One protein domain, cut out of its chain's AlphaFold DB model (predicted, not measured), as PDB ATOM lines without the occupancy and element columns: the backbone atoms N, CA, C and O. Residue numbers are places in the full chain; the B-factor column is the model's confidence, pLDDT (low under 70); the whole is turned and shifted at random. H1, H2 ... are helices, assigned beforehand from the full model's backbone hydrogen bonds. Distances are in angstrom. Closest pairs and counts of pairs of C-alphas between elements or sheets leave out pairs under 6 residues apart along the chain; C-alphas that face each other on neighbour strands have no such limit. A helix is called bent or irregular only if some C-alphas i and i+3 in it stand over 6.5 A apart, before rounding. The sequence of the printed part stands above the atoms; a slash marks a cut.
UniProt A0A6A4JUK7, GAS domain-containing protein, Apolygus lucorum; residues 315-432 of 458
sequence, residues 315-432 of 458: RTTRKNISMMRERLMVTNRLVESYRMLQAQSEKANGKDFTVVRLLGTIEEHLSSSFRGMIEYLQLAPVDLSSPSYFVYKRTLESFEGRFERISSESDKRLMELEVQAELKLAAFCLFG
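AT A GLANCE: This is residues 315 to 432 of the 458 residues of the protein "GAS domain-containing protein" of Apolygus lucorum (UniProt A0A6A4JUK7). Four helices make a long bundle built along H1, which runs most of its length: H3 runs back beside H1, H4 folds back on H3 near one end, and H2a folds back on H1 near the other end. H2 is bent, and its short second arm H2b packs on H3 and H4, crossing H3 steeply; from it the loop of residues 377 to 388 leads back to the beginning of H3. The printed part has 118 residues with four named helices, in the order H1, H2, H3, H4, and no named strand; its class is all helix. It is only just compact, close to loose, with a radius of gyration of the C-alphas of 16.0 A, and only just elongated, spanning 54 by 27 by 18 A.

IN THESE COORDINATES: H1, residues 315 to 347, begins with C-alpha 315 at (-0.600, -24.553, 5.414) and measures 48.7 A from first to last C-alpha. H2, residues 353 to 376, was assigned as one helix by its hydrogen bonds but is bent: C-alphas 365 and 368 are 6.8 A apart. Its arms are H2a, residues 353 to 365, 18.5 A, and H2b, residues 368 to 376, 12.4 A. H3, residues 389 to 413, measures 35.4 A and begins with C-alpha 389 at (-6.021, 6.246, -12.355). H4, residues 417 to 431, measures 21.1 A and ends with C-alpha 431 at (4.597, -10.727, -8.157).

HOW THE PARTS SIT: H1, H3 and H4 form an up and down bundle, each helix running against the one before it. H1 and H3 touch at a shallow tilt of 11 degrees, opposite ways; their closest C-alphas, of Arg 339 and Tyr 389, are 5.7 A apart. H3 and H4 form a helical hairpin at a shallow tilt of 33 degrees, only just short of steep, and their closest C-alphas, of Ser 410 and Val 419, are 6.2 A apart. H1, with residues 324 to 328 alone, touches H4; the closest C-alphas, of Met 324 and Ala 427, are 6.5 A apart. H1, with residues 334 to 345 alone, forms a helical hairpin with H2a at a shallow tilt of 26 degrees; the closest C-alphas, of Leu 341 and Val 355, are 6.1 A apart. H2a is apart from H3 and H4. H2b stands at a steep tilt of 47 degrees to H2a. H4, with residues 425 to 431 alone, touches H2b; the closest C-alphas, of Gly 372 and Cys 429, are 4.6 A apart. H3, with residues 392 to 399 alone, touches H2b at a steep tilt of 63 degrees; the closest C-alphas, of Met 373 and Phe 399, are 6.5 A apart. Every O i to N i+4 pair is within hydrogen-bond range in H1, H2a, H2b and H4, and 18 of 21 are in H3.

THE WHOLE: The C-alphas farthest apart, of Lys 351 and Met 415, are 54.5 A apart. The printed part has no cut. The link from H2 to H3 is long, 12 residues; those from H1 to H2 and from H3 to H4 are tight. The mean pLDDT of the printed part is 88.6, and residues 414 to 415 and residue 432 are under 70.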
ATOM      1  N   ARG A 315      -1.348 -25.575   4.672       88.31
ATOM      2  CA  ARG A 315      -0.600 -24.553   5.414       88.31
ATOM      3  C   ARG A 315       0.144 -23.615   4.464       88.31
ATOM      4  O   ARG A 315       0.100 -22.396   4.640       88.31
ATOM      5  N   THR A 316       0.798 -24.173   3.449       88.00
ATOM      6  CA  THR A 316       1.577 -23.410   2.465       88.00
ATOM      7  C   THR A 316       0.677 -22.557   1.574       88.00
ATOM      8  O   THR A 316       0.949 -21.370   1.393       88.00
ATOM      9  N   THR A 317      -0.433 -23.106   1.076       87.31
ATOM     10  CA  THR A 317      -1.401 -22.363   0.259       87.31
ATOM     11  C   THR A 317      -2.013 -21.201   1.040       87.31
ATOM     12  O   THR A 317      -2.025 -20.081   0.532       87.31
ATOM     13  N   ARG A 318      -2.417 -21.402   2.303       89.38
ATOM     14  CA  ARG A 318      -2.924 -20.312   3.160       89.38
ATOM     15  C   ARG A 318      -1.891 -19.209   3.372       89.38
ATOM     16  O   ARG A 318      -2.224 -18.027   3.291       89.38
ATOM     17  N   LYS A 319      -0.627 -19.578   3.598       90.75
ATOM     18  CA  LYS A 319       0.470 -18.609   3.714       90.75
ATOM     19  C   LYS A 319       0.650 -17.810   2.419       90.75
ATOM     20  O   LYS A 319       0.765 -16.587   2.478       90.75
ATOM     21  N   ASN A 320       0.618 -18.472   1.265       89.25
ATOM     22  CA  ASN A 320       0.743 -17.815  -0.036       89.25
ATOM     23  C   ASN A 320      -0.428 -16.864  -0.313       89.25
ATOM     24  O   ASN A 320      -0.192 -15.728  -0.713       89.25
ATOM     25  N   ILE A 321      -1.668 -17.273  -0.026       91.75
ATOM     26  CA  ILE A 321      -2.855 -16.408  -0.119       91.75
ATOM     27  C   ILE A 321      -2.696 -15.175   0.777       91.75
ATOM     28  O   ILE A 321      -2.962 -14.057   0.339       91.75
ATOM     29  N   SER A 322      -2.205 -15.347   2.009       92.31
ATOM     30  CA  SER A 322      -1.925 -14.224   2.911       92.31
ATOM     31  C   SER A 322      -0.891 -13.257   2.326       92.31
ATOM     32  O   SER A 322      -1.102 -12.047   2.356       92.31
ATOM     33  N   MET A 323       0.203 -13.771   1.755       92.06
ATOM     34  CA  MET A 323       1.216 -12.939   1.091       92.06
ATOM     35  C   MET A 323       0.659 -12.228  -0.148       92.06
ATOM     36  O   MET A 323       1.009 -11.081  -0.419       92.06
ATOM     37  N   MET A 324      -0.217 -12.887  -0.906       93.19
ATOM     38  CA  MET A 324      -0.893 -12.292  -2.058       93.19
ATOM     39  C   MET A 324      -1.830 -11.158  -1.632       93.19
ATOM     40  O   MET A 324      -1.788 -10.097  -2.250       93.19
ATOM     41  N   ARG A 325      -2.600 -11.327  -0.547       94.44
ATOM     42  CA  ARG A 325      -3.426 -10.258   0.050       94.44
ATOM     43  C   ARG A 325      -2.588  -9.063   0.492       94.44
ATOM     44  O   ARG A 325      -2.946  -7.921   0.222       94.44
ATOM     45  N   GLU A 326      -1.450  -9.314   1.131       93.56
ATOM     46  CA  GLU A 326      -0.528  -8.247   1.523       93.56
ATOM     47  C   GLU A 326       0.026  -7.509   0.295       93.56
ATOM     48  O   GLU A 326       0.021  -6.276   0.244       93.56
ATOM     49  N   ARG A 327       0.434  -8.249  -0.743       92.00
ATOM     50  CA  ARG A 327       0.932  -7.662  -1.990       92.00
ATOM     51  C   ARG A 327      -0.130  -6.819  -2.688       92.00
ATOM     52  O   ARG A 327       0.172  -5.721  -3.140       92.00
ATOM     53  N   LEU A 328      -1.360  -7.309  -2.737       93.69
ATOM     54  CA  LEU A 328      -2.522  -6.609  -3.269       93.69
ATOM     55  C   LEU A 328      -2.780  -5.293  -2.511       93.69
ATOM     56  O   LEU A 328      -2.947  -4.249  -3.139       93.69
ATOM     57  N   MET A 329      -2.684  -5.303  -1.178       93.88
ATOM     58  CA  MET A 329      -2.792  -4.093  -0.354       93.88
ATOM     59  C   MET A 329      -1.705  -3.061  -0.697       93.88
ATOM     60  O   MET A 329      -1.989  -1.864  -0.789       93.88
ATOM     61  N   VAL A 330      -0.460  -3.504  -0.902       93.12
ATOM     62  CA  VAL A 330       0.645  -2.629  -1.331       93.12
ATOM     63  C   VAL A 330       0.376  -2.053  -2.723       93.12
ATOM     64  O   VAL A 330       0.543  -0.850  -2.922       93.12
ATOM     65  N   THR A 331      -0.086  -2.876  -3.665       92.81
ATOM     66  CA  THR A 331      -0.473  -2.439  -5.015       92.81
ATOM     67  C   THR A 331      -1.575  -1.382  -4.957       92.81
ATOM     68  O   THR A 331      -1.448  -0.343  -5.598       92.81
ATOM     69  N   ASN A 332      -2.601  -1.578  -4.127       94.31
ATOM     70  CA  ASN A 332      -3.670  -0.598  -3.939       94.31
ATOM     71  C   ASN A 332      -3.142   0.741  -3.390       94.31
ATOM     72  O   ASN A 332      -3.467   1.810  -3.902       94.31
ATOM     73  N   ARG A 333      -2.237   0.707  -2.401       94.75
ATOM     74  CA  ARG A 333      -1.590   1.928  -1.878       94.75
ATOM     75  C   ARG A 333      -0.784   2.671  -2.947       94.75
ATOM     76  O   ARG A 333      -0.777   3.903  -2.947       94.75
ATOM     77  N   LEU A 334      -0.114   1.948  -3.846       93.69
ATOM     78  CA  LEU A 334       0.595   2.549  -4.979       93.69
ATOM     79  C   LEU A 334      -0.379   3.199  -5.970       93.69
ATOM     80  O   LEU A 334      -0.123   4.317  -6.405       93.69
ATOM     81  N   VAL A 335      -1.515   2.559  -6.261       94.44
ATOM     82  CA  VAL A 335      -2.580   3.120  -7.114       94.44
ATOM     83  C   VAL A 335      -3.194   4.386  -6.499       94.44
ATOM     84  O   VAL A 335      -3.410   5.375  -7.197       94.44
ATOM     85  N   GLU A 336      -3.414   4.421  -5.186       95.06
ATOM     86  CA  GLU A 336      -3.897   5.631  -4.508       95.06
ATOM     87  C   GLU A 336      -2.834   6.739  -4.442       95.06
ATOM     88  O   GLU A 336      -3.146   7.920  -4.600       95.06
ATOM     89  N   SER A 337      -1.559   6.377  -4.285       93.75
ATOM     90  CA  SER A 337      -0.449   7.339  -4.381       93.75
ATOM     91  C   SER A 337      -0.350   7.929  -5.792       93.75
ATOM     92  O   SER A 337      -0.164   9.138  -5.942       93.75
ATOM     93  N   TYR A 338      -0.559   7.097  -6.818       94.50
ATOM     94  CA  TYR A 338      -0.654   7.516  -8.213       94.50
ATOM     95  C   TYR A 338      -1.782   8.532  -8.418       94.50
ATOM     96  O   TYR A 338      -1.543   9.591  -8.987       94.50
ATOM     97  N   ARG A 339      -2.979   8.281  -7.864       95.12
ATOM     98  CA  ARG A 339      -4.125   9.213  -7.911       95.12
ATOM     99  C   ARG A 339      -3.766  10.610  -7.408       95.12
ATOM    100  O   ARG A 339      -4.087  11.613  -8.042       95.12
ATOM    101  N   MET A 340      -3.114  10.670  -6.247       93.62
ATOM    102  CA  MET A 340      -2.753  11.931  -5.599       93.62
ATOM    103  C   MET A 340      -1.704  12.699  -6.406       93.62
ATOM    104  O   MET A 340      -1.840  13.910  -6.587       93.62
ATOM    105  N   LEU A 341      -0.688  12.002  -6.919       92.50
ATOM    106  CA  LEU A 341       0.366  12.597  -7.740       92.50
ATOM    107  C   LEU A 341      -0.145  13.012  -9.127       92.50
ATOM    108  O   LEU A 341       0.248  14.064  -9.621       92.50
ATOM    109  N   GLN A 342      -1.064  12.251  -9.727       91.31
ATOM    110  CA  GLN A 342      -1.688  12.582 -11.010       91.31
ATOM    111  C   GLN A 342      -2.469  13.896 -10.890       91.31
ATOM    112  O   GLN A 342      -2.218  14.828 -11.651       91.31
ATOM    113  N   ALA A 343      -3.289  14.045  -9.843       91.38
ATOM    114  CA  ALA A 343      -4.014  15.287  -9.567       91.38
ATOM    115  C   ALA A 343      -3.086  16.485  -9.266       91.38
ATOM    116  O   ALA A 343      -3.408  17.628  -9.595       91.38
ATOM    117  N   GLN A 344      -1.938  16.256  -8.619       90.38
ATOM    118  CA  GLN A 344      -0.930  17.302  -8.391       90.38
ATOM    119  C   GLN A 344      -0.229  17.715  -9.691       90.38
ATOM    120  O   GLN A 344      -0.052  18.909  -9.931       90.38
ATOM    121  N   SER A 345       0.116  16.749 -10.544       89.69
ATOM    122  CA  SER A 345       0.707  16.988 -11.864       89.69
ATOM    123  C   SER A 345      -0.239  17.787 -12.759       89.69
ATOM    124  O   SER A 345       0.172  18.788 -13.345       89.69
ATOM    125  N   GLU A 346      -1.524  17.419 -12.795       89.38
ATOM    126  CA  GLU A 346      -2.572  18.131 -13.540       89.38
ATOM    127  C   GLU A 346      -2.707  19.586 -13.080       89.38
ATOM    128  O   GLU A 346      -2.677  20.500 -13.903       89.38
ATOM    129  N   LYS A 347      -2.749  19.837 -11.762       89.94
ATOM    130  CA  LYS A 347      -2.778  21.204 -11.205       89.94
ATOM    131  C   LYS A 347      -1.538  22.025 -11.568       89.94
ATOM    132  O   LYS A 347      -1.634  23.241 -11.721       89.94
ATOM    133  N   ALA A 348      -0.383  21.375 -11.699       87.94
ATOM    134  CA  ALA A 348       0.873  22.001 -12.098       87.94
ATOM    135  C   ALA A 348       1.082  22.042 -13.627       87.94
ATOM    136  O   ALA A 348       2.147  22.473 -14.078       87.94
ATOM    137  N   ASN A 349       0.107  21.597 -14.436       86.50
ATOM    138  CA  ASN A 349       0.234  21.412 -15.889       86.50
ATOM    139  C   ASN A 349       1.490  20.606 -16.287       86.50
ATOM    140  O   ASN A 349       2.175  20.949 -17.252       86.50
ATOM    141  N   GLY A 350       1.848  19.587 -15.497       81.19
ATOM    142  CA  GLY A 350       3.015  18.727 -15.727       81.19
ATOM    143  C   GLY A 350       4.377  19.401 -15.517       81.19
ATOM    144  O   GLY A 350       5.401  18.829 -15.881       81.19
ATOM    145  N   LYS A 351       4.424  20.613 -14.946       84.81
ATOM    146  CA  LYS A 351       5.676  21.374 -14.767       84.81
ATOM    147  C   LYS A 351       6.468  20.988 -13.516       84.81
ATOM    148  O   LYS A 351       7.638  21.350 -13.412       84.81
ATOM    149  N   ASP A 352       5.860  20.263 -12.577       90.25
ATOM    150  CA  ASP A 352       6.568  19.738 -11.408       90.25
ATOM    151  C   ASP A 352       7.308  18.443 -11.770       90.25
ATOM    152  O   ASP A 352       6.756  17.340 -11.750       90.25
ATOM    153  N   PHE A 353       8.591  18.592 -12.099       89.00
ATOM    154  CA  PHE A 353       9.469  17.487 -12.479       89.00
ATOM    155  C   PHE A 353       9.564  16.390 -11.406       89.00
ATOM    156  O   PHE A 353       9.715  15.213 -11.737       89.00
ATOM    157  N   THR A 354       9.453  16.742 -10.121       91.12
ATOM    158  CA  THR A 354       9.528  15.760  -9.029       91.12
ATOM    159  C   THR A 354       8.301  14.859  -9.044       91.12
ATOM    160  O   THR A 354       8.440  13.639  -8.953       91.12
ATOM    161  N   VAL A 355       7.117  15.449  -9.218       89.75
ATOM    162  CA  VAL A 355       5.845  14.720  -9.312       89.75
ATOM    163  C   VAL A 355       5.822  13.826 -10.552       89.75
ATOM    164  O   VAL A 355       5.499  12.647 -10.438       89.75
ATOM    165  N   VAL A 356       6.244  14.339 -11.713       88.38
ATOM    166  CA  VAL A 356       6.308  13.557 -12.963       88.38
ATOM    167  C   VAL A 356       7.265  12.366 -12.838       88.38
ATOM    168  O   VAL A 356       6.929  11.255 -13.241       88.38
ATOM    169  N   ARG A 357       8.438  12.549 -12.216       91.44
ATOM    170  CA  ARG A 357       9.394  11.454 -11.981       91.44
ATOM    171  C   ARG A 357       8.839  10.383 -11.036       91.44
ATOM    172  O   ARG A 357       9.069   9.192 -11.253       91.44
ATOM    173  N   LEU A 358       8.130  10.792  -9.983       91.88
ATOM    174  CA  LEU A 358       7.482   9.863  -9.051       91.88
ATOM    175  C   LEU A 358       6.341   9.091  -9.723       91.88
ATOM    176  O   LEU A 358       6.231   7.888  -9.493       91.88
ATOM    177  N   LEU A 359       5.551   9.740 -10.587       90.44
ATOM    178  CA  LEU A 359       4.528   9.076 -11.402       90.44
ATOM    179  C   LEU A 359       5.139   7.989 -12.287       90.44
ATOM    180  O   LEU A 359       4.722   6.841 -12.173       90.44
ATOM    181  N   GLY A 360       6.189   8.309 -13.050       89.06
ATOM    182  CA  GLY A 360       6.878   7.322 -13.891       89.06
ATOM    183  C   GLY A 360       7.445   6.140 -13.093       89.06
ATOM    184  O   GLY A 360       7.345   4.992 -13.514       89.06
ATOM    185  N   THR A 361       7.955   6.390 -11.882       91.06
ATOM    186  CA  THR A 361       8.446   5.318 -10.993       91.06
ATOM    187  C   THR A 361       7.309   4.389 -10.548       91.06
ATOM    188  O   THR A 361       7.466   3.168 -10.518       91.06
ATOM    189  N   ILE A 362       6.145   4.946 -10.196       91.19
ATOM    190  CA  ILE A 362       4.973   4.145  -9.823       91.19
ATOM    191  C   ILE A 362       4.445   3.370 -11.037       91.19
ATOM    192  O   ILE A 362       4.151   2.182 -10.912       91.19
ATOM    193  N   GLU A 363       4.379   4.000 -12.211       90.50
ATOM    194  CA  GLU A 363       3.961   3.364 -13.467       90.50
ATOM    195  C   GLU A 363       4.849   2.168 -13.813       90.50
ATOM    196  O   GLU A 363       4.329   1.093 -14.113       90.50
ATOM    197  N   GLU A 364       6.172   2.292 -13.696       88.19
ATOM    198  CA  GLU A 364       7.109   1.183 -13.902       88.19
ATOM    199  C   GLU A 364       6.845   0.016 -12.937       88.19
ATOM    200  O   GLU A 364       6.777  -1.146 -13.355       88.19
ATOM    201  N   HIS A 365       6.642   0.314 -11.650       88.25
ATOM    202  CA  HIS A 365       6.364  -0.706 -10.640       88.25
ATOM    203  C   HIS A 365       5.013  -1.404 -10.843       88.25
ATOM    204  O   HIS A 365       4.908  -2.608 -10.594       88.25
ATOM    205  N   LEU A 366       3.994  -0.685 -11.317       89.69
ATOM    206  CA  LEU A 366       2.656  -1.231 -11.547       89.69
ATOM    207  C   LEU A 366       2.527  -1.945 -12.899       89.69
ATOM    208  O   LEU A 366       1.793  -2.928 -13.006       89.69
ATOM    209  N   SER A 367       3.264  -1.511 -13.923       86.88
ATOM    210  CA  SER A 367       3.107  -1.962 -15.313       86.88
ATOM    211  C   SER A 367       3.191  -3.475 -15.495       86.88
ATOM    212  O   SER A 367       2.403  -4.055 -16.242       86.88
ATOM    213  N   SER A 368       4.137  -4.137 -14.823       84.12
ATOM    214  CA  SER A 368       4.308  -5.593 -14.939       84.12
ATOM    215  C   SER A 368       3.126  -6.363 -14.346       84.12
ATOM    216  O   SER A 368       2.627  -7.300 -14.968       84.12
ATOM    217  N   SER A 369       2.653  -5.930 -13.177       88.50
ATOM    218  CA  SER A 369       1.561  -6.593 -12.467       88.50
ATOM    219  C   SER A 369       0.234  -6.361 -13.182       88.50
ATOM    220  O   SER A 369      -0.495  -7.307 -13.465       88.50
ATOM    221  N   PHE A 370      -0.040  -5.117 -13.581       91.19
ATOM    222  CA  PHE A 370      -1.271  -4.758 -14.279       91.19
ATOM    223  C   PHE A 370      -1.373  -5.359 -15.677       91.19
ATOM    224  O   PHE A 370      -2.462  -5.763 -16.070       91.19
ATOM    225  N   ARG A 371      -0.256  -5.514 -16.398       89.12
ATOM    226  CA  ARG A 371      -0.240  -6.277 -17.653       89.12
ATOM    227  C   ARG A 371      -0.696  -7.717 -17.428       89.12
ATOM    228  O   ARG A 371      -1.602  -8.180 -18.112       89.12
ATOM    229  N   GLY A 372      -0.127  -8.385 -16.423       88.44
ATOM    230  CA  GLY A 372      -0.531  -9.740 -16.053       88.44
ATOM    231  C   GLY A 372      -1.994  -9.822 -15.606       88.44
ATOM    232  O   GLY A 372      -2.682 -10.770 -15.960       88.44
ATOM    233  N   MET A 373      -2.493  -8.830 -14.861       91.81
ATOM    234  CA  MET A 373      -3.897  -8.780 -14.431       91.81
ATOM    235  C   MET A 373      -4.860  -8.578 -15.604       91.81
ATOM    236  O   MET A 373      -5.894  -9.237 -15.646       91.81
ATOM    237  N   ILE A 374      -4.529  -7.704 -16.562       89.81
ATOM    238  CA  ILE A 374      -5.328  -7.473 -17.777       89.81
ATOM    239  C   ILE A 374      -5.435  -8.763 -18.594       89.81
ATOM    240  O   ILE A 374      -6.542  -9.147 -18.965       89.81
ATOM    241  N   GLU A 375      -4.315  -9.458 -18.813       88.81
ATOM    242  CA  GLU A 375      -4.281 -10.743 -19.526       88.81
ATOM    243  C   GLU A 375      -5.081 -11.823 -18.783       88.81
ATOM    244  O   GLU A 375      -5.926 -12.495 -19.373       88.81
ATOM    245  N   TYR A 376      -4.869 -11.954 -17.472       90.00
ATOM    246  CA  TYR A 376      -5.548 -12.941 -16.632       90.00
ATOM    247  C   TYR A 376      -7.069 -12.738 -16.572       90.00
ATOM    248  O   TYR A 376      -7.839 -13.701 -16.608       90.00
ATOM    249  N   LEU A 377      -7.512 -11.483 -16.498       89.44
ATOM    250  CA  LEU A 377      -8.924 -11.109 -16.511       89.44
ATOM    251  C   LEU A 377      -9.523 -11.059 -17.921       89.44
ATOM    252  O   LEU A 377     -10.725 -10.834 -18.038       89.44
ATOM    253  N   GLN A 378      -8.711 -11.259 -18.966       89.19
ATOM    254  CA  GLN A 378      -9.113 -11.140 -20.371       89.19
ATOM    255  C   GLN A 378      -9.759  -9.778 -20.685       89.19
ATOM    256  O   GLN A 378     -10.725  -9.678 -21.441       89.19
ATOM    257  N   LEU A 379      -9.236  -8.710 -20.077       86.81
ATOM    258  CA  LEU A 379      -9.690  -7.346 -20.339       86.81
ATOM    259  C   LEU A 379      -9.149  -6.852 -21.686       86.81
ATOM    260  O   LEU A 379      -8.123  -7.324 -22.177       86.81
ATOM    261  N   ALA A 380      -9.827  -5.860 -22.270       84.88
ATOM    262  CA  ALA A 380      -9.336  -5.197 -23.473       84.88
ATOM    263  C   ALA A 380      -7.910  -4.649 -23.239       84.88
ATOM    264  O   ALA A 380      -7.647  -4.120 -22.154       84.88
ATOM    265  N   PRO A 381      -6.994  -4.750 -24.223       80.25
ATOM    266  CA  PRO A 381      -5.640  -4.232 -24.080       80.25
ATOM    267  C   PRO A 381      -5.679  -2.733 -23.780       80.25
ATOM    268  O   PRO A 381      -6.305  -1.969 -24.513       80.25
ATOM    269  N   VAL A 382      -5.002  -2.317 -22.712       81.25
ATOM    270  CA  VAL A 382      -4.867  -0.905 -22.348       81.25
ATOM    271  C   VAL A 382      -3.409  -0.502 -22.476       81.25
ATOM    272  O   VAL A 382      -2.515  -1.264 -22.104       81.25
ATOM    273  N   ASP A 383      -3.168   0.694 -23.005       80.06
ATOM    274  CA  ASP A 383      -1.833   1.269 -22.992       80.06
ATOM    275  C   ASP A 383      -1.448   1.659 -21.558       80.06
ATOM    276  O   ASP A 383      -2.091   2.494 -20.922       80.06
ATOM    277  N   LEU A 384      -0.401   1.014 -21.044       81.38
ATOM    278  CA  LEU A 384       0.151   1.254 -19.711       81.38
ATOM    279  C   LEU A 384       1.329   2.242 -19.739       81.38
ATOM    280  O   LEU A 384       2.004   2.387 -18.726       81.38
ATOM    281  N   SER A 385       1.596   2.902 -20.874       74.56
ATOM    282  CA  SER A 385       2.652   3.915 -20.993       74.56
ATOM    283  C   SER A 385       2.306   5.246 -20.311       74.56
ATOM    284  O   SER A 385       3.206   5.936 -19.845       74.56
ATOM    285  N   SER A 386       1.016   5.598 -20.228       72.06
ATOM    286  CA  SER A 386       0.510   6.732 -19.436       72.06
ATOM    287  C   SER A 386      -0.964   6.508 -19.030       72.06
ATOM    288  O   SER A 386      -1.883   7.158 -19.539       72.06
ATOM    289  N   PRO A 387      -1.235   5.497 -18.190       79.81
ATOM    290  CA  PRO A 387      -2.591   5.054 -17.887       79.81
ATOM    291  C   PRO A 387      -3.305   6.005 -16.918       79.81
ATOM    292  O   PRO A 387      -2.715   6.566 -16.000       79.81
ATOM    293  N   SER A 388      -4.621   6.161 -17.063       86.25
ATOM    294  CA  SER A 388      -5.397   6.930 -16.083       86.25
ATOM    295  C   SER A 388      -5.543   6.157 -14.769       86.25
ATOM    296  O   SER A 388      -5.621   4.925 -14.766       86.25
ATOM    297  N   TYR A 389      -5.678   6.867 -13.642       90.06
ATOM    298  CA  TYR A 389      -6.021   6.246 -12.355       90.06
ATOM    299  C   TYR A 389      -7.218   5.285 -12.462       90.06
ATOM    300  O   TYR A 389      -7.209   4.215 -11.856       90.06
ATOM    301  N   PHE A 390      -8.229   5.624 -13.268       88.56
ATOM    302  CA  PHE A 390      -9.417   4.790 -13.453       88.56
ATOM    303  C   PHE A 390      -9.113   3.428 -14.083       88.56
ATOM    304  O   PHE A 390      -9.766   2.447 -13.728       88.56
ATOM    305  N   VAL A 391      -8.120   3.344 -14.977       89.31
ATOM    306  CA  VAL A 391      -7.660   2.068 -15.544       89.31
ATOM    307  C   VAL A 391      -7.076   1.197 -14.437       89.31
ATOM    308  O   VAL A 391      -7.519   0.063 -14.255       89.31
ATOM    309  N   TYR A 392      -6.145   1.741 -13.650       92.06
ATOM    310  CA  TYR A 392      -5.546   1.006 -12.537       92.06
ATOM    311  C   TYR A 392      -6.588   0.587 -11.499       92.06
ATOM    312  O   TYR A 392      -6.624  -0.569 -11.088       92.06
ATOM    313  N   LYS A 393      -7.489   1.489 -11.112       93.44
ATOM    314  CA  LYS A 393      -8.525   1.178 -10.129       93.44
ATOM    315  C   LYS A 393      -9.441   0.049 -10.601       93.44
ATOM    316  O   LYS A 393      -9.603  -0.943  -9.901       93.44
ATOM    317  N   ARG A 394      -9.988   0.161 -11.816       92.19
ATOM    318  CA  ARG A 394     -10.941  -0.819 -12.355       92.19
ATOM    319  C   ARG A 394     -10.312  -2.200 -12.527       92.19
ATOM    320  O   ARG A 394     -10.948  -3.207 -12.209       92.19
ATOM    321  N   THR A 395      -9.090  -2.264 -13.055       92.06
ATOM    322  CA  THR A 395      -8.379  -3.538 -13.221       92.06
ATOM    323  C   THR A 395      -8.077  -4.168 -11.865       92.06
ATOM    324  O   THR A 395      -8.263  -5.376 -11.720       92.06
ATOM    325  N   LEU A 396      -7.680  -3.369 -10.868       94.00
ATOM    326  CA  LEU A 396      -7.401  -3.864  -9.524       94.00
ATOM    327  C   LEU A 396      -8.665  -4.400  -8.848       94.00
ATOM    328  O   LEU A 396      -8.667  -5.553  -8.449       94.00
ATOM    329  N   GLU A 397      -9.758  -3.636  -8.813       93.75
ATOM    330  CA  GLU A 397     -11.036  -4.068  -8.216       93.75
ATOM    331  C   GLU A 397     -11.569  -5.360  -8.866       93.75
ATOM    332  O   GLU A 397     -12.058  -6.268  -8.191       93.75
ATOM    333  N   SER A 398     -11.424  -5.484 -10.189       92.94
ATOM    334  CA  SER A 398     -11.816  -6.696 -10.921       92.94
ATOM    335  C   SER A 398     -10.934  -7.897 -10.560       92.94
ATOM    336  O   SER A 398     -11.427  -9.022 -10.427       92.94
ATOM    337  N   PHE A 399      -9.627  -7.669 -10.399       95.19
ATOM    338  CA  PHE A 399      -8.677  -8.694  -9.981       95.19
ATOM    339  C   PHE A 399      -8.942  -9.133  -8.539       95.19
ATOM    340  O   PHE A 399      -9.017 -10.332  -8.282       95.19
ATOM    341  N   GLU A 400      -9.163  -8.184  -7.629       94.31
ATOM    342  CA  GLU A 400      -9.535  -8.415  -6.229       94.31
ATOM    343  C   GLU A 400     -10.787  -9.281  -6.120       94.31
ATOM    344  O   GLU A 400     -10.773 -10.313  -5.449       94.31
ATOM    345  N   GLY A 401     -11.844  -8.936  -6.861       92.88
ATOM    346  CA  GLY A 401     -13.082  -9.714  -6.867       92.88
ATOM    347  C   GLY A 401     -12.916 -11.141  -7.407       92.88
ATOM    348  O   GLY A 401     -13.619 -12.058  -6.978       92.88
ATOM    349  N   ARG A 402     -11.996 -11.380  -8.350       93.12
ATOM    350  CA  ARG A 402     -11.688 -12.744  -8.819       93.12
ATOM    351  C   ARG A 402     -10.803 -13.496  -7.827       93.12
ATOM    352  O   ARG A 402     -11.095 -14.648  -7.525       93.12
ATOM    353  N   PHE A 403      -9.786 -12.840  -7.283       94.19
ATOM    354  CA  PHE A 403      -8.886 -13.424  -6.298       94.19
ATOM    355  C   PHE A 403      -9.620 -13.837  -5.016       94.19
ATOM    356  O   PHE A 403      -9.412 -14.952  -4.549       94.19
ATOM    357  N   GLU A 404     -10.532 -13.019  -4.484       92.62
ATOM    358  CA  GLU A 404     -11.286 -13.382  -3.274       92.62
ATOM    359  C   GLU A 404     -12.268 -14.538  -3.510       92.62
ATOM    360  O   GLU A 404     -12.450 -15.380  -2.626       92.62
ATOM    361  N   ARG A 405     -12.837 -14.660  -4.718       91.06
ATOM    362  CA  ARG A 405     -13.626 -15.845  -5.097       91.06
ATOM    363  C   ARG A 405     -12.773 -17.111  -5.077       91.06
ATOM    364  O   ARG A 405     -13.160 -18.089  -4.447       91.06
ATOM    365  N   ILE A 406     -11.594 -17.072  -5.694       91.25
ATOM    366  CA  ILE A 406     -10.679 -18.221  -5.755       91.25
ATOM    367  C   ILE A 406     -10.118 -18.551  -4.371       91.25
ATOM    368  O   ILE A 406     -10.038 -19.717  -4.000       91.25
ATOM    369  N   SER A 407      -9.778 -17.537  -3.573       88.75
ATOM    370  CA  SER A 407      -9.346 -17.726  -2.189       88.75
ATOM    371  C   SER A 407     -10.434 -18.412  -1.365       88.75
ATOM    372  O   SER A 407     -10.123 -19.335  -0.618       88.75
ATOM    373  N   SER A 408     -11.694 -18.000  -1.516       87.81
ATOM    374  CA  SER A 408     -12.824 -18.604  -0.799       87.81
ATOM    375  C   SER A 408     -13.104 -20.040  -1.254       87.81
ATOM    376  O   SER A 408     -13.454 -20.890  -0.436       87.81
ATOM    377  N   GLU A 409     -12.930 -20.328  -2.547       85.94
ATOM    378  CA  GLU A 409     -13.079 -21.684  -3.089       85.94
ATOM    379  C   GLU A 409     -11.923 -22.594  -2.657       85.94
ATOM    380  O   GLU A 409     -12.128 -23.776  -2.386       85.94
ATOM    381  N   SER A 410     -10.717 -22.041  -2.501       84.19
ATOM    382  CA  SER A 410      -9.544 -22.795  -2.056       84.19
ATOM    383  C   SER A 410      -9.707 -23.381  -0.656       84.19
ATOM    384  O   SER A 410      -9.266 -24.501  -0.427       84.19
ATOM    385  N   ASP A 411     -10.436 -22.724   0.247       76.44
ATOM    386  CA  ASP A 411     -10.725 -23.288   1.570       76.44
ATOM    387  C   ASP A 411     -11.681 -24.498   1.514       76.44
ATOM    388  O   ASP A 411     -11.693 -25.310   2.440       76.44
ATOM    389  N   LYS A 412     -12.455 -24.651   0.429       79.12
ATOM    390  CA  LYS A 412     -13.430 -25.740   0.240       79.12
ATOM    391  C   LYS A 412     -12.922 -26.858  -0.671       79.12
ATOM    392  O   LYS A 412     -13.264 -28.018  -0.460       79.12
ATOM    393  N   ARG A 413     -12.118 -26.516  -1.682       81.31
ATOM    394  CA  ARG A 413     -11.724 -27.403  -2.789       81.31
ATOM    395  C   ARG A 413     -10.225 -27.360  -3.082       81.31
ATOM    396  O   ARG A 413      -9.801 -27.488  -4.224       81.31
ATOM    397  N   LEU A 414      -9.392 -27.200  -2.052       68.31
ATOM    398  CA  LEU A 414      -7.944 -26.990  -2.208       68.31
ATOM    399  C   LEU A 414      -7.213 -28.082  -3.012       68.31
ATOM    400  O   LEU A 414      -6.140 -27.821  -3.554       68.31
ATOM    401  N   MET A 415      -7.769 -29.297  -3.064       69.56
ATOM    402  CA  MET A 415      -7.195 -30.435  -3.792       69.56
ATOM    403  C   MET A 415      -7.597 -30.477  -5.274       69.56
ATOM    404  O   MET A 415      -7.107 -31.333  -6.007       69.56
ATOM    405  N   GLU A 416      -8.470 -29.577  -5.733       81.75
ATOM    406  CA  GLU A 416      -8.795 -29.459  -7.151       81.75
ATOM    407  C   GLU A 416      -7.658 -28.740  -7.887       81.75
ATOM    408  O   GLU A 416      -7.270 -27.614  -7.557       81.75
ATOM    409  N   LEU A 417      -7.115 -29.407  -8.909       80.62
ATOM    410  CA  LEU A 417      -6.006 -28.904  -9.728       80.62
ATOM    411  C   LEU A 417      -6.314 -27.537 -10.355       80.62
ATOM    412  O   LEU A 417      -5.409 -26.720 -10.516       80.62
ATOM    413  N   GLU A 418      -7.582 -27.278 -10.671       83.88
ATOM    414  CA  GLU A 418      -8.048 -26.023 -11.265       83.88
ATOM    415  C   GLU A 418      -7.872 -24.837 -10.308       83.88
ATOM    416  O   GLU A 418      -7.307 -23.814 -10.696       83.88
ATOM    417  N   VAL A 419      -8.245 -24.995  -9.032       86.00
ATOM    418  CA  VAL A 419      -8.104 -23.943  -8.010       86.00
ATOM    419  C   VAL A 419      -6.627 -23.631  -7.749       86.00
ATOM    420  O   VAL A 419      -6.237 -22.466  -7.648       86.00
ATOM    421  N   GLN A 420      -5.774 -24.659  -7.697       84.75
ATOM    422  CA  GLN A 420      -4.325 -24.484  -7.545       84.75
ATOM    423  C   GLN A 420      -3.697 -23.782  -8.756       84.75
ATOM    424  O   GLN A 420      -2.835 -22.912  -8.598       84.75
ATOM    425  N   ALA A 421      -4.134 -24.130  -9.970       87.06
ATOM    426  CA  ALA A 421      -3.676 -23.480 -11.193       87.06
ATOM    427  C   ALA A 421      -4.088 -22.002 -11.231       87.06
ATOM    428  O   ALA A 421      -3.258 -21.144 -11.539       87.06
ATOM    429  N   GLU A 422      -5.328 -21.678 -10.853       89.00
ATOM    430  CA  GLU A 422      -5.797 -20.293 -10.800       89.00
ATOM    431  C   GLU A 422      -5.088 -19.460  -9.722       89.00
ATOM    432  O   GLU A 422      -4.680 -18.332 -10.008       89.00
ATOM    433  N   LEU A 423      -4.858 -20.006  -8.521       89.69
ATOM    434  CA  LEU A 423      -4.071 -19.333  -7.477       89.69
ATOM    435  C   LEU A 423      -2.644 -19.037  -7.944       89.69
ATOM    436  O   LEU A 423      -2.116 -17.949  -7.702       89.69
ATOM    437  N   LYS A 424      -2.023 -19.987  -8.648       89.19
ATOM    438  CA  LYS A 424      -0.682 -19.820  -9.214       89.19
ATOM    439  C   LYS A 424      -0.649 -18.713 -10.270       89.19
ATOM    440  O   LYS A 424       0.272 -17.898 -10.261       89.19
ATOM    441  N   LEU A 425      -1.654 -18.648 -11.144       89.62
ATOM    442  CA  LEU A 425      -1.786 -17.576 -12.135       89.62
ATOM    443  C   LEU A 425      -1.970 -16.211 -11.463       89.62
ATOM    444  O   LEU A 425      -1.243 -15.272 -11.784       89.62
ATOM    445  N   ALA A 426      -2.859 -16.113 -10.473       90.44
ATOM    446  CA  ALA A 426      -3.055 -14.887  -9.705       90.44
ATOM    447  C   ALA A 426      -1.767 -14.444  -8.982       90.44
ATOM    448  O   ALA A 426      -1.450 -13.252  -8.944       90.44
ATOM    449  N   ALA A 427      -0.978 -15.387  -8.455       89.94
ATOM    450  CA  ALA A 427       0.311 -15.085  -7.837       89.94
ATOM    451  C   ALA A 427       1.301 -14.512  -8.860       89.94
ATOM    452  O   ALA A 427       1.962 -13.507  -8.588       89.94
ATOM    453  N   PHE A 428       1.370 -15.085 -10.064       89.31
ATOM    454  CA  PHE A 428       2.218 -14.549 -11.128       89.31
ATOM    455  C   PHE A 428       1.854 -13.111 -11.504       89.31
ATOM    456  O   PHE A 428       2.759 -12.287 -11.655       89.31
ATOM    457  N   CYS A 429       0.560 -12.783 -11.566       89.62
ATOM    458  CA  CYS A 429       0.101 -11.415 -11.805       89.62
ATOM    459  C   CYS A 429       0.576 -10.445 -10.710       89.62
ATOM    460  O   CYS A 429       1.031  -9.352 -11.023       89.62
ATOM    461  N   LEU A 430       0.510 -10.828  -9.432       87.88
ATOM    462  CA  LEU A 430       0.844  -9.940  -8.304       87.88
ATOM    463  C   LEU A 430       2.347  -9.730  -8.081       87.88
ATOM    464  O   LEU A 430       2.769  -8.677  -7.588       87.88
ATOM    465  N   PHE A 431       3.153 -10.742  -8.398       85.62
ATOM    466  CA  PHE A 431       4.597 -10.727  -8.157       85.62
ATOM    467  C   PHE A 431       5.425 -10.424  -9.413       85.62
ATOM    468  O   PHE A 431       6.644 -10.305  -9.318       85.62
ATOM    469  N   GLY A 432       4.791 -10.257 -10.579       69.19
ATOM    470  CA  GLY A 432       5.466  -9.815 -11.805       69.19
ATOM    471  C   GLY A 432       6.487 -10.816 -12.359       69.19
ATOM    472  O   GLY A 432       7.420 -10.431 -13.067       69.19
TER     473      GLY A 432